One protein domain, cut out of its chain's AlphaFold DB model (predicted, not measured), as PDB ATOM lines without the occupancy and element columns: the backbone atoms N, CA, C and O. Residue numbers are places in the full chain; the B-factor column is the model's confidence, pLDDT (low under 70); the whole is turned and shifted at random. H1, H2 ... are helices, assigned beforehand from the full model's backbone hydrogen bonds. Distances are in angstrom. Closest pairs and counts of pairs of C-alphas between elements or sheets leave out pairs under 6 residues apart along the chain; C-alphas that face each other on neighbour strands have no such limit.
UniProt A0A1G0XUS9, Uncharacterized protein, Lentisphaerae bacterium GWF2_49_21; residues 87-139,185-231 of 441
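AT A GLANCE: This is residues 87 to 139 and 185 to 231 of the 441 residues of an uncharacterized protein of Lentisphaerae bacterium GWF2_49_21 (UniProt A0A1G0XUS9). Four helices make a ring of contacts, H1 to H2 to H3 to H4 and back to H1, and a fifth, H5, covers one side of it, near H1, H3 and H4. The long H4 and the shorter H1 lie side by side, running opposite ways, while H2 and H3 cross each other steeply. The 100 printed residues hold five named helices, H1 to H5 in order, and no named strand; the class is all helix. The whole is compact, with a radius of gyration of the C-alphas of 13.2 A, and spans 37 by 34 by 24 A.

HOW THE PARTS SIT: H1, residues 90 to 99, touches H4, residues 185 to 207, at a shallow tilt of 25 degrees; the closest C-alphas, of Phe 96 and Ala 199, are 4.7 A apart. H2, residues 104 to 118, touches H1 with residues 104 to 107 alone, about perpendicular at 90 degrees, closest at the C-alphas of Ala 97 and Glu 104, 5.6 A. H3, residues 124 to 137, touches H2 at a steep tilt of 56 degrees, with the C-alphas of Ser 114 and Phe 131 closest, at 6.3 A. Residues 132 to 137 of H3 touch H4, closest at the C-alphas of Val 136 and Asp 192, 5.9 A. H5, residues 217 to 227, and H1 only just touch, only at their ends, with 3 pairs of C-alphas within 8 A, the closest being Ile 93 and Gly 227 at 6.4 A. H2 is apart from H4 and H5. Every O i to N i+4 pair is within hydrogen-bond range in H1, H2, H4 and H5, and 9 of 10 in H3.

IN THESE COORDINATES: H1 begins at C-alpha 90, (24.394, 246.175, -8.451). H2 measures 21.3 A and H3 19.7 A from first to last C-alpha; H4 measures 33.0 A. H5 ends at C-alpha 227, (26.963, 248.125, -2.843).

THE WHOLE: Residues 140 to 184 are not printed, and C-alphas 139 and 185 are 11.6 A apart across the cut. Of the links printed whole, none is long. The pLDDT is under 70 at residues 121 to 122, 136 to 139 and 188 to 189.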
ATOM      1  N   LYS A  87      30.303 247.590 -11.073       88.44
ATOM      2  CA  LYS A  87      29.591 247.533  -9.787       88.44
ATOM      3  C   LYS A  87      29.131 246.101  -9.474       88.44
ATOM      4  O   LYS A  87      27.996 245.747  -9.786       88.44
ATOM      5  N   PRO A  88      29.965 245.280  -8.810       88.19
ATOM      6  CA  PRO A  88      29.701 243.846  -8.625       88.19
ATOM      7  C   PRO A  88      28.413 243.502  -7.865       88.19
ATOM      8  O   PRO A  88      27.869 242.420  -8.048       88.19
ATOM      9  N   TYR A  89      27.933 244.402  -7.002       90.38
ATOM     10  CA  TYR A  89      26.740 244.183  -6.175       90.38
ATOM     11  C   TYR A  89      25.476 244.825  -6.728       90.38
ATOM     12  O   TYR A  89      24.432 244.754  -6.086       90.38
ATOM     13  N   ARG A  90      25.531 245.433  -7.915       89.38
ATOM     14  CA  ARG A  90      24.394 246.175  -8.451       89.38
ATOM     15  C   ARG A  90      23.137 245.325  -8.592       89.38
ATOM     16  O   ARG A  90      22.088 245.752  -8.131       89.38
ATOM     17  N   SER A  91      23.234 244.124  -9.162       91.19
ATOM     18  CA  SER A  91      22.064 243.250  -9.322       91.19
ATOM     19  C   SER A  91      21.431 242.877  -7.974       91.19
ATOM     20  O   SER A  91      20.211 242.793  -7.870       91.19
ATOM     21  N   ALA A  92      22.246 242.703  -6.928       92.81
ATOM     22  CA  ALA A  92      21.754 242.440  -5.578       92.81
ATOM     23  C   ALA A  92      21.098 243.691  -4.967       92.81
ATOM     24  O   ALA A  92      20.013 243.593  -4.401       92.81
ATOM     25  N   ILE A  93      21.699 244.875  -5.139       92.25
ATOM     26  CA  ILE A  93      21.119 246.161  -4.708       92.25
ATOM     27  C   ILE A  93      19.810 246.465  -5.442       92.25
ATOM     28  O   ILE A  93      18.884 246.993  -4.836       92.25
ATOM     29  N   GLN A  94      19.702 246.106  -6.718       91.38
ATOM     30  CA  GLN A  94      18.470 246.255  -7.479       91.38
ATOM     31  C   GLN A  94      17.369 245.352  -6.916       91.38
ATOM     32  O   GLN A  94      16.298 245.850  -6.595       91.38
ATOM     33  N   ALA A  95      17.657 244.066  -6.681       92.44
ATOM     34  CA  ALA A  95      16.699 243.150  -6.054       92.44
ATOM     35  C   ALA A  95      16.270 243.614  -4.650       92.44
ATOM     36  O   ALA A  95      15.105 243.490  -4.275       92.44
ATOM     37  N   PHE A  96      17.202 244.187  -3.887       92.81
ATOM     38  CA  PHE A  96      16.926 244.799  -2.591       92.81
ATOM     39  C   PHE A  96      15.997 246.016  -2.707       92.81
ATOM     40  O   PHE A  96      15.015 246.116  -1.976       92.81
ATOM     41  N   ALA A  97      16.280 246.931  -3.638       89.88
ATOM     42  CA  ALA A  97      15.474 248.127  -3.870       89.88
ATOM     43  C   ALA A  97      14.057 247.773  -4.360       89.88
ATOM     44  O   ALA A  97      13.077 248.307  -3.839       89.88
ATOM     45  N   ASP A  98      13.953 246.816  -5.284       89.94
ATOM     46  CA  ASP A  98      12.686 246.321  -5.826       89.94
ATOM     47  C   ASP A  98      11.808 245.715  -4.719       89.94
ATOM     48  O   ASP A  98      10.617 246.010  -4.637       89.94
ATOM     49  N   ALA A  99      12.399 244.929  -3.812       88.94
ATOM     50  CA  ALA A  99      11.696 244.357  -2.663       88.94
ATOM     51  C   ALA A  99      11.243 245.413  -1.636       88.94
ATOM     52  O   ALA A  99      10.225 245.226  -0.971       88.94
ATOM     53  N   LEU A 100      11.955 246.540  -1.539       86.75
ATOM     54  CA  LEU A 100      11.542 247.710  -0.755       86.75
ATOM     55  C   LEU A 100      10.517 248.600  -1.480       86.75
ATOM     56  O   LEU A 100      10.010 249.552  -0.886       86.75
ATOM     57  N   GLY A 101      10.219 248.335  -2.755       84.25
ATOM     58  CA  GLY A 101       9.325 249.166  -3.564       84.25
ATOM     59  C   GLY A 101       9.892 250.552  -3.891       84.25
ATOM     60  O   GLY A 101       9.127 251.484  -4.148       84.25
ATOM     61  N   VAL A 102      11.218 250.719  -3.874       86.25
ATOM     62  CA  VAL A 102      11.901 251.978  -4.212       86.25
ATOM     63  C   VAL A 102      12.826 251.781  -5.407       86.25
ATOM     64  O   VAL A 102      13.368 250.705  -5.621       86.25
ATOM     65  N   SER A 103      13.056 252.832  -6.196       85.56
ATOM     66  CA  SER A 103      14.050 252.752  -7.268       85.56
ATOM     67  C   SER A 103      15.477 252.733  -6.701       85.56
ATOM     68  O   SER A 103      15.755 253.334  -5.659       85.56
ATOM     69  N   GLU A 104      16.406 252.103  -7.431       84.25
ATOM     70  CA  GLU A 104      17.844 252.089  -7.116       84.25
ATOM     71  C   GLU A 104      18.365 253.516  -6.848       84.25
ATOM     72  O   GLU A 104      18.999 253.785  -5.829       84.25
ATOM     73  N   THR A 105      18.041 254.468  -7.727       82.19
ATOM     74  CA  THR A 105      18.499 255.862  -7.621       82.19
ATOM     75  C   THR A 105      17.960 256.564  -6.378       82.19
ATOM     76  O   THR A 105      18.703 257.290  -5.711       82.19
ATOM     77  N   THR A 106      16.693 256.328  -6.028       84.50
ATOM     78  CA  THR A 106      16.092 256.856  -4.802       84.50
ATOM     79  C   THR A 106      16.747 256.245  -3.568       84.50
ATOM     80  O   THR A 106      17.055 256.985  -2.635       84.50
ATOM     81  N   LEU A 107      17.025 254.939  -3.568       86.62
ATOM     82  CA  LEU A 107      17.710 254.271  -2.463       86.62
ATOM     83  C   LEU A 107      19.103 254.875  -2.218       86.62
ATOM     84  O   LEU A 107      19.406 255.273  -1.092       86.62
ATOM     85  N   TYR A 108      19.912 255.038  -3.272       84.56
ATOM     86  CA  TYR A 108      21.225 255.693  -3.179       84.56
ATOM     87  C   TYR A 108      21.124 257.132  -2.660       84.56
ATOM     88  O   TYR A 108      21.912 257.541  -1.804       84.56
ATOM     89  N   ALA A 109      20.168 257.915  -3.169       83.50
ATOM     90  CA  ALA A 109      19.985 259.303  -2.756       83.50
ATOM     91  C   ALA A 109      19.598 259.412  -1.273       83.50
ATOM     92  O   ALA A 109      20.189 260.215  -0.547       83.50
ATOM     93  N   LYS A 110      18.657 258.574  -0.811       86.50
ATOM     94  CA  LYS A 110      18.240 258.519   0.597       86.50
ATOM     95  C   LYS A 110      19.395 258.097   1.502       86.50
ATOM     96  O   LYS A 110      19.634 258.739   2.524       86.50
ATOM     97  N   TRP A 111      20.144 257.070   1.105       87.69
ATOM     98  CA  TRP A 111      21.304 256.599   1.859       87.69
ATOM     99  C   TRP A 111      22.354 257.696   2.019       87.69
ATOM    100  O   TRP A 111      22.776 258.012   3.131       87.69
ATOM    101  N   LYS A 112      22.717 258.348   0.912       84.94
ATOM    102  CA  LYS A 112      23.690 259.441   0.915       84.94
ATOM    103  C   LYS A 112      23.235 260.612   1.786       84.94
ATOM    104  O   LYS A 112      24.039 261.144   2.546       84.94
ATOM    105  N   ALA A 113      21.955 260.984   1.716       86.06
ATOM    106  CA  ALA A 113      21.387 262.042   2.546       86.06
ATOM    107  C   ALA A 113      21.418 261.690   4.044       86.06
ATOM    108  O   ALA A 113      21.807 262.532   4.857       86.06
ATOM    109  N   SER A 114      21.062 260.450   4.401       85.75
ATOM    110  CA  SER A 114      21.128 259.953   5.782       85.75
ATOM    111  C   SER A 114      22.563 259.989   6.310       85.75
ATOM    112  O   SER A 114      22.846 260.592   7.349       85.75
ATOM    113  N   TYR A 115      23.510 259.469   5.528       85.81
ATOM    114  CA  TYR A 115      24.914 259.506   5.901       85.81
ATOM    115  C   TYR A 115      25.458 260.928   6.043       85.81
ATOM    116  O   TYR A 115      26.105 261.248   7.039       85.81
ATOM    117  N   ASP A 116      25.199 261.818   5.085       85.31
ATOM    118  CA  ASP A 116      25.722 263.184   5.134       85.31
ATOM    119  C   ASP A 116      25.211 263.977   6.343       85.31
ATOM    120  O   ASP A 116      25.949 264.815   6.879       85.31
ATOM    121  N   LYS A 117      23.990 263.674   6.798       84.44
ATOM    122  CA  LYS A 117      23.387 264.238   8.007       84.44
ATOM    123  C   LYS A 117      24.066 263.731   9.281       84.44
ATOM    124  O   LYS A 117      24.282 264.518  10.202       84.44
ATOM    125  N   GLU A 118      24.429 262.450   9.336       82.12
ATOM    126  CA  GLU A 118      24.799 261.776  10.592       82.12
ATOM    127  C   GLU A 118      26.286 261.426  10.733       82.12
ATOM    128  O   GLU A 118      26.749 261.157  11.842       82.12
ATOM    129  N   LYS A 119      27.082 261.547   9.663       80.00
ATOM    130  CA  LYS A 119      28.525 261.219   9.626       80.00
ATOM    131  C   LYS A 119      29.405 261.915  10.669       80.00
ATOM    132  O   LYS A 119      30.571 261.566  10.813       80.00
ATOM    133  N   LYS A 120      28.899 262.950  11.345       76.38
ATOM    134  CA  LYS A 120      29.623 263.686  12.396       76.38
ATOM    135  C   LYS A 120      29.404 263.115  13.802       76.38
ATOM    136  O   LYS A 120      30.108 263.539  14.711       76.38
ATOM    137  N   LEU A 121      28.418 262.237  13.990       62.94
ATOM    138  CA  LEU A 121      27.858 261.916  15.309       62.94
ATOM    139  C   LEU A 121      27.753 260.411  15.605       62.94
ATOM    140  O   LEU A 121      27.471 260.065  16.748       62.94
ATOM    141  N   GLY A 122      27.976 259.523  14.630       68.25
ATOM    142  CA  GLY A 122      27.769 258.083  14.816       68.25
ATOM    143  C   GLY A 122      28.709 257.190  14.010       68.25
ATOM    144  O   GLY A 122      29.370 257.635  13.070       68.25
ATOM    145  N   SER A 123      28.756 255.911  14.397       79.88
ATOM    146  CA  SER A 123      29.394 254.855  13.601       79.88
ATOM    147  C   SER A 123      28.614 254.629  12.301       79.88
ATOM    148  O   SER A 123      27.386 254.699  12.307       79.88
ATOM    149  N   VAL A 124      29.302 254.305  11.202       79.31
ATOM    150  CA  VAL A 124      28.667 254.008   9.900       79.31
ATOM    151  C   VAL A 124      27.619 252.901  10.037       79.31
ATOM    152  O   VAL A 124      26.523 253.038   9.504       79.31
ATOM    153  N   ASP A 125      27.908 251.872  10.836       79.69
ATOM    154  CA  ASP A 125      26.977 250.771  11.101       79.69
ATOM    155  C   ASP A 125      25.688 251.262  11.781       79.69
ATOM    156  O   ASP A 125      24.592 250.825  11.443       79.69
ATOM    157  N   GLN A 126      25.796 252.208  12.721       81.62
ATOM    158  CA  GLN A 126      24.635 252.777  13.417       81.62
ATOM    159  C   GLN A 126      23.801 253.653  12.482       81.62
ATOM    160  O   GLN A 126      22.574 253.582  12.503       81.62
ATOM    161  N   ILE A 127      24.470 254.441  11.638       83.94
ATOM    162  CA  ILE A 127      23.823 255.260  10.610       83.94
ATOM    163  C   ILE A 127      23.082 254.358   9.620       83.94
ATOM    164  O   ILE A 127      21.955 254.662   9.240       83.94
ATOM    165  N   PHE A 128      23.677 253.229   9.233       85.25
ATOM    166  CA  PHE A 128      23.040 252.260   8.345       85.25
ATOM    167  C   PHE A 128      21.828 251.586   8.981       85.25
ATOM    168  O   PHE A 128      20.771 251.550   8.363       85.25
ATOM    169  N   LEU A 129      21.933 251.117  10.225       83.44
ATOM    170  CA  LEU A 129      20.789 250.529  10.930       83.44
ATOM    171  C   LEU A 129      19.633 251.529  11.074       83.44
ATOM    172  O   LEU A 129      18.476 251.167  10.879       83.44
ATOM    173  N   LYS A 130      19.945 252.801  11.342       83.12
ATOM    174  CA  LYS A 130      18.939 253.859  11.395       83.12
ATOM    175  C   LYS A 130      18.346 254.171  10.021       83.12
ATOM    176  O   LYS A 130      17.134 254.302   9.889       83.12
ATOM    177  N   PHE A 131      19.174 254.239   8.985       86.38
ATOM    178  CA  PHE A 131      18.711 254.383   7.609       86.38
ATOM    179  C   PHE A 131      17.751 253.257   7.220       86.38
ATOM    180  O   PHE A 131      16.693 253.533   6.667       86.38
ATOM    181  N   MET A 132      18.082 252.013   7.567       82.81
ATOM    182  CA  MET A 132      17.217 250.860   7.334       82.81
ATOM    183  C   MET A 132      15.873 251.012   8.050       82.81
ATOM    184  O   MET A 132      14.852 250.704   7.450       82.81
ATOM    185  N   SER A 133      15.836 251.564   9.269       77.31
ATOM    186  CA  SER A 133      14.559 251.899   9.915       77.31
ATOM    187  C   SER A 133      13.833 253.084   9.260       77.31
ATOM    188  O   SER A 133      12.611 253.083   9.175       77.31
ATOM    189  N   ASP A 134      14.544 254.097   8.768       78.38
ATOM    190  CA  ASP A 134      13.942 255.315   8.208       78.38
ATOM    191  C   ASP A 134      13.356 255.091   6.804       78.38
ATOM    192  O   ASP A 134      12.269 255.582   6.508       78.38
ATOM    193  N   VAL A 135      14.033 254.313   5.949       73.25
ATOM    194  CA  VAL A 135      13.563 253.968   4.588       73.25
ATOM    195  C   VAL A 135      12.214 253.263   4.616       73.25
ATOM    196  O   VAL A 135      11.416 253.405   3.694       73.25
ATOM    197  N   VAL A 136      11.975 252.535   5.695       61.91
ATOM    198  CA  VAL A 136      10.775 251.755   5.946       61.91
ATOM    199  C   VAL A 136       9.646 252.640   6.482       61.91
ATOM    200  O   VAL A 136       8.502 252.499   6.073       61.91
ATOM    201  N   ASN A 137       9.981 253.633   7.311       58.75
ATOM    202  CA  ASN A 137       9.025 254.535   7.958       58.75
ATOM    203  C   ASN A 137       8.466 255.659   7.053       58.75
ATOM    204  O   ASN A 137       7.604 256.434   7.489       58.75
ATOM    205  N   GLU A 138       8.920 255.793   5.803       50.19
ATOM    206  CA  GLU A 138       8.456 256.837   4.877       50.19
ATOM    207  C   GLU A 138       7.118 256.491   4.195       50.19
ATOM    208  O   GLU A 138       7.006 256.362   2.979       50.19
ATOM    209  N   GLY A 139       6.072 256.434   5.022       40.06
ATOM    210  CA  GLY A 139       4.677 256.713   4.665       40.06
ATOM    211  C   GLY A 139       4.098 257.924   5.417       40.06
ATOM    212  O   GLY A 139       2.893 258.166   5.361       40.06
ATOM    213  N   GLU A 185      -0.405 251.512  14.496       71.62
ATOM    214  CA  GLU A 185       1.044 251.734  14.486       71.62
ATOM    215  C   GLU A 185       1.833 250.431  14.694       71.62
ATOM    216  O   GLU A 185       2.835 250.225  14.010       71.62
ATOM    217  N   ALA A 186       1.366 249.530  15.564       70.50
ATOM    218  CA  ALA A 186       1.995 248.230  15.795       70.50
ATOM    219  C   ALA A 186       1.894 247.304  14.571       70.50
ATOM    220  O   ALA A 186       2.905 246.750  14.145       70.50
ATOM    221  N   LYS A 187       0.706 247.196  13.955       71.94
ATOM    222  CA  LYS A 187       0.501 246.408  12.724       71.94
ATOM    223  C   LYS A 187       1.347 246.926  11.564       71.94
ATOM    224  O   LYS A 187       1.975 246.148  10.857       71.94
ATOM    225  N   ARG A 188       1.423 248.249  11.400       67.75
ATOM    226  CA  ARG A 188       2.278 248.860  10.375       67.75
ATOM    227  C   ARG A 188       3.757 248.584  10.626       67.75
ATOM    228  O   ARG A 188       4.452 248.265   9.675       67.75
ATOM    229  N   ALA A 189       4.224 248.670  11.874       69.12
ATOM    230  CA  ALA A 189       5.611 248.359  12.222       69.12
ATOM    231  C   ALA A 189       5.976 246.889  11.937       69.12
ATOM    232  O   ALA A 189       7.105 246.607  11.537       69.12
ATOM    233  N   GLU A 190       5.026 245.967  12.109       73.06
ATOM    234  CA  GLU A 190       5.181 244.551  11.760       73.06
ATOM    235  C   GLU A 190       5.276 244.343  10.238       73.06
ATOM    236  O   GLU A 190       6.223 243.711   9.764       73.06
ATOM    237  N   ASP A 191       4.376 244.953   9.455       73.88
ATOM    238  CA  ASP A 191       4.416 244.919   7.981       73.88
ATOM    239  C   ASP A 191       5.734 245.486   7.425       73.88
ATOM    240  O   ASP A 191       6.298 245.008   6.437       73.88
ATOM    241  N   ASP A 192       6.230 246.529   8.071       71.38
ATOM    242  CA  ASP A 192       7.442 247.248   7.727       71.38
ATOM    243  C   ASP A 192       8.714 246.448   8.049       71.38
ATOM    244  O   ASP A 192       9.626 246.378   7.220       71.38
ATOM    245  N   ALA A 193       8.751 245.758   9.191       76.25
ATOM    246  CA  ALA A 193       9.806 244.795   9.506       76.25
ATOM    247  C   ALA A 193       9.823 243.634   8.497       76.25
ATOM    248  O   ALA A 193      10.882 243.272   7.979       76.25
ATOM    249  N   GLN A 194       8.646 243.122   8.123       82.56
ATOM    250  CA  GLN A 194       8.531 242.053   7.133       82.56
ATOM    251  C   GLN A 194       9.049 242.481   5.749       82.56
ATOM    252  O   GLN A 194       9.686 241.685   5.055       82.56
ATOM    253  N   LYS A 195       8.828 243.737   5.332       83.69
ATOM    254  CA  LYS A 195       9.401 244.274   4.082       83.69
ATOM    255  C   LYS A 195      10.925 244.309   4.113       83.69
ATOM    256  O   LYS A 195      11.549 243.971   3.108       83.69
ATOM    257  N   VAL A 196      11.526 244.696   5.240       83.81
ATOM    258  CA  VAL A 196      12.990 244.688   5.394       83.81
ATOM    259  C   VAL A 196      13.532 243.280   5.271       83.81
ATOM    260  O   VAL A 196      14.464 243.060   4.499       83.81
ATOM    261  N   ASP A 197      12.932 242.323   5.971       86.69
ATOM    262  CA  ASP A 197      13.369 240.930   5.918       86.69
ATOM    263  C   ASP A 197      13.229 240.359   4.505       86.69
ATOM    264  O   ASP A 197      14.143 239.705   3.999       86.69
ATOM    265  N   ASN A 198      12.136 240.680   3.808       88.56
ATOM    266  CA  ASN A 198      11.956 240.313   2.404       88.56
ATOM    267  C   ASN A 198      13.045 240.926   1.509       88.56
ATOM    268  O   ASN A 198      13.592 240.232   0.652       88.56
ATOM    269  N   ALA A 199      13.402 242.195   1.721       89.38
ATOM    270  CA  ALA A 199      14.450 242.864   0.959       89.38
ATOM    271  C   ALA A 199      15.844 242.287   1.234       89.38
ATOM    272  O   ALA A 199      16.601 242.029   0.296       89.38
ATOM    273  N   LEU A 200      16.169 242.019   2.498       90.62
ATOM    274  CA  LEU A 200      17.413 241.359   2.891       90.62
ATOM    275  C   LEU A 200      17.516 239.956   2.283       90.62
ATOM    276  O   LEU A 200      18.563 239.596   1.746       90.62
ATOM    277  N   ASN A 201      16.424 239.191   2.296       92.12
ATOM    278  CA  ASN A 201      16.365 237.870   1.674       92.12
ATOM    279  C   ASN A 201      16.510 237.946   0.146       92.12
ATOM    280  O   ASN A 201      17.224 237.128  -0.435       92.12
ATOM    281  N   ALA A 202      15.905 238.942  -0.508       92.94
ATOM    282  CA  ALA A 202      16.063 239.168  -1.945       92.94
ATOM    283  C   ALA A 202      17.517 239.512  -2.313       92.94
ATOM    284  O   ALA A 202      18.072 238.934  -3.250       92.94
ATOM    285  N   PHE A 203      18.163 240.390  -1.538       94.00
ATOM    286  CA  PHE A 203      19.584 240.706  -1.691       94.00
ATOM    287  C   PHE A 203      20.453 239.454  -1.528       94.00
ATOM    288  O   PHE A 203      21.283 239.143  -2.389       94.00
ATOM    289  N   LYS A 204      20.225 238.705  -0.443       94.00
ATOM    290  CA  LYS A 204      20.950 237.478  -0.105       94.00
ATOM    291  C   LYS A 204      20.837 236.432  -1.215       94.00
ATOM    292  O   LYS A 204      21.859 235.934  -1.672       94.00
ATOM    293  N   ALA A 205      19.631 236.176  -1.721       93.69
ATOM    294  CA  ALA A 205      19.378 235.174  -2.759       93.69
ATOM    295  C   ALA A 205      20.098 235.463  -4.090       93.69
ATOM    296  O   ALA A 205      20.444 234.541  -4.835       93.69
ATOM    297  N   VAL A 206      20.320 236.740  -4.419       93.44
ATOM    298  CA  VAL A 206      21.120 237.122  -5.592       93.44
ATOM    299  C   VAL A 206      22.610 236.961  -5.302       93.44
ATOM    300  O   VAL A 206      23.343 236.438  -6.142       93.44
ATOM    301  N   LEU A 207      23.056 237.383  -4.117       91.00
ATOM    302  CA  LEU A 207      24.469 237.410  -3.758       91.00
ATOM    303  C   LEU A 207      25.063 236.013  -3.516       91.00
ATOM    304  O   LEU A 207      26.184 235.758  -3.954       91.00
ATOM    305  N   GLU A 208      24.302 235.096  -2.910       91.31
ATOM    306  CA  GLU A 208      24.697 233.701  -2.626       91.31
ATOM    307  C   GLU A 208      25.227 232.954  -3.850       91.31
ATOM    308  O   GLU A 208      26.073 232.073  -3.730       91.31
ATOM    309  N   LYS A 209      24.772 233.328  -5.047       88.25
ATOM    310  CA  LYS A 209      25.181 232.694  -6.305       88.25
ATOM    311  C   LYS A 209      26.609 233.043  -6.728       88.25
ATOM    312  O   LYS A 209      27.154 232.396  -7.617       88.25
ATOM    313  N   ARG A 210      27.182 234.119  -6.179       87.12
ATOM    314  CA  ARG A 210      28.418 234.745  -6.676       87.12
ATOM    315  C   ARG A 210      29.406 235.136  -5.573       87.12
ATOM    316  O   ARG A 210      30.404 235.774  -5.888       87.12
ATOM    317  N   THR A 211      29.161 234.759  -4.319       90.25
ATOM    318  CA  THR A 211      30.101 234.975  -3.206       90.25
ATOM    319  C   THR A 211      30.374 233.677  -2.456       90.25
ATOM    320  O   THR A 211      29.608 232.720  -2.553       90.25
ATOM    321  N   ILE A 212      31.490 233.628  -1.734       90.81
ATOM    322  CA  ILE A 212      31.799 232.569  -0.760       90.81
ATOM    323  C   ILE A 212      31.881 233.130   0.666       90.81
ATOM    324  O   ILE A 212      32.120 232.378   1.615       90.81
ATOM    325  N   GLU A 213      31.701 234.441   0.843       90.62
ATOM    326  CA  GLU A 213      31.599 235.050   2.163       90.62
ATOM    327  C   GLU A 213      30.406 234.474   2.946       90.62
ATOM    328  O   GLU A 213      29.380 234.111   2.372       90.62
ATOM    329  N   ASP A 214      30.529 234.394   4.276       88.50
ATOM    330  CA  ASP A 214      29.391 233.981   5.103       88.50
ATOM    331  C   ASP A 214      28.366 235.113   5.121       88.50
ATOM    332  O   ASP A 214      28.703 236.268   5.386       88.50
ATOM    333  N   LEU A 215      27.109 234.782   4.841       88.25
ATOM    334  CA  LEU A 215      26.014 235.748   4.770       88.25
ATOM    335  C   LEU A 215      25.222 235.765   6.075       88.25
ATOM    336  O   LEU A 215      24.011 235.517   6.104       88.25
ATOM    337  N   ASP A 216      25.946 236.027   7.164       87.88
ATOM    338  CA  ASP A 216      25.337 236.410   8.432       87.88
ATOM    339  C   ASP A 216      24.778 237.842   8.347       87.88
ATOM    340  O   ASP A 216      25.110 238.618   7.446       87.88
ATOM    341  N   GLN A 217      23.901 238.209   9.283       83.19
ATOM    342  CA  GLN A 217      23.226 239.510   9.258       83.19
ATOM    343  C   GLN A 217      24.218 240.684   9.241       83.19
ATOM    344  O   GLN A 217      23.993 241.706   8.589       83.19
ATOM    345  N   ARG A 218      25.337 240.542   9.959       85.44
ATOM    346  CA  ARG A 218      26.360 241.583  10.055       85.44
ATOM    347  C   ARG A 218      27.060 241.782   8.715       85.44
ATOM    348  O   ARG A 218      27.204 242.920   8.276       85.44
ATOM    349  N   ASN A 219      27.495 240.705   8.073       88.06
ATOM    350  CA  ASN A 219      28.184 240.775   6.797       88.06
ATOM    351  C   ASN A 219      27.236 241.199   5.676       88.06
ATOM    352  O   ASN A 219      27.626 241.996   4.829       88.06
ATOM    353  N   LEU A 220      25.971 240.772   5.717       89.69
ATOM    354  CA  LEU A 220      24.946 241.218   4.775       89.69
ATOM    355  C   LEU A 220      24.814 242.747   4.776       89.69
ATOM    356  O   LEU A 220      24.882 243.373   3.720       89.69
ATOM    357  N   ASN A 221      24.739 243.357   5.963       89.19
ATOM    358  CA  ASN A 221      24.712 244.813   6.104       89.19
ATOM    359  C   ASN A 221      25.979 245.472   5.534       89.19
ATOM    360  O   ASN A 221      25.882 246.472   4.823       89.19
ATOM    361  N   LEU A 222      27.165 244.906   5.798       89.12
ATOM    362  CA  LEU A 222      28.428 245.406   5.239       89.12
ATOM    363  C   LEU A 222      28.437 245.355   3.702       89.12
ATOM    364  O   LEU A 222      28.899 246.297   3.061       89.12
ATOM    365  N   LEU A 223      27.917 244.277   3.115       91.19
ATOM    366  CA  LEU A 223      27.862 244.072   1.666       91.19
ATOM    367  C   LEU A 223      26.849 245.011   1.001       91.19
ATOM    368  O   LEU A 223      27.135 245.550  -0.070       91.19
ATOM    369  N   ILE A 224      25.709 245.271   1.652       91.38
ATOM    370  CA  ILE A 224      24.732 246.267   1.192       91.38
ATOM    371  C   ILE A 224      25.349 247.665   1.233       91.38
ATOM    372  O   ILE A 224      25.314 248.373   0.229       91.38
ATOM    373  N   MET A 225      25.969 248.056   2.353       89.19
ATOM    374  CA  MET A 225      26.657 249.347   2.465       89.19
ATOM    375  C   MET A 225      27.720 249.519   1.379       89.19
ATOM    376  O   MET A 225      27.815 250.580   0.761       89.19
ATOM    377  N   GLU A 226      28.480 248.464   1.095       89.44
ATOM    378  CA  GLU A 226      29.475 248.482   0.031       89.44
ATOM    379  C   GLU A 226      28.855 248.621  -1.358       89.44
ATOM    380  O   GLU A 226      29.334 249.423  -2.160       89.44
ATOM    381  N   GLY A 227      27.751 247.921  -1.628       88.50
ATOM    382  CA  GLY A 227      26.963 248.125  -2.843       88.50
ATOM    383  C   GLY A 227      26.442 249.560  -2.962       88.50
ATOM    384  O   GLY A 227      26.412 250.115  -4.058       88.50
ATOM    385  N   LEU A 228      26.127 250.198  -1.836       88.62
ATOM    386  CA  LEU A 228      25.699 251.593  -1.752       88.62
ATOM    387  C   LEU A 228      26.857 252.619  -1.775       88.62
ATOM    388  O   LEU A 228      26.620 253.815  -1.590       88.62
ATOM    389  N   GLY A 229      28.098 252.181  -2.021       85.88
ATOM    390  CA  GLY A 229      29.266 253.055  -2.189       85.88
ATOM    391  C   GLY A 229      30.099 253.273  -0.920       85.88
ATOM    392  O   GLY A 229      30.913 254.197  -0.865       85.88
ATOM    393  N   PHE A 230      29.932 252.458   0.121       85.50
ATOM    394  CA  PHE A 230      30.757 252.534   1.331       85.50
ATOM    395  C   PHE A 230      31.791 251.425   1.371       85.50
ATOM    396  O   PHE A 230      31.487 250.278   1.679       85.50
ATOM    397  N   SER A 231      33.048 251.782   1.112       83.06
ATOM    398  CA  SER A 231      34.160 250.845   1.267       83.06
ATOM    399  C   SER A 231      34.165 250.229   2.668       83.06
ATOM    400  O   SER A 231      34.122 250.946   3.670       83.06
TER     401      SER A 231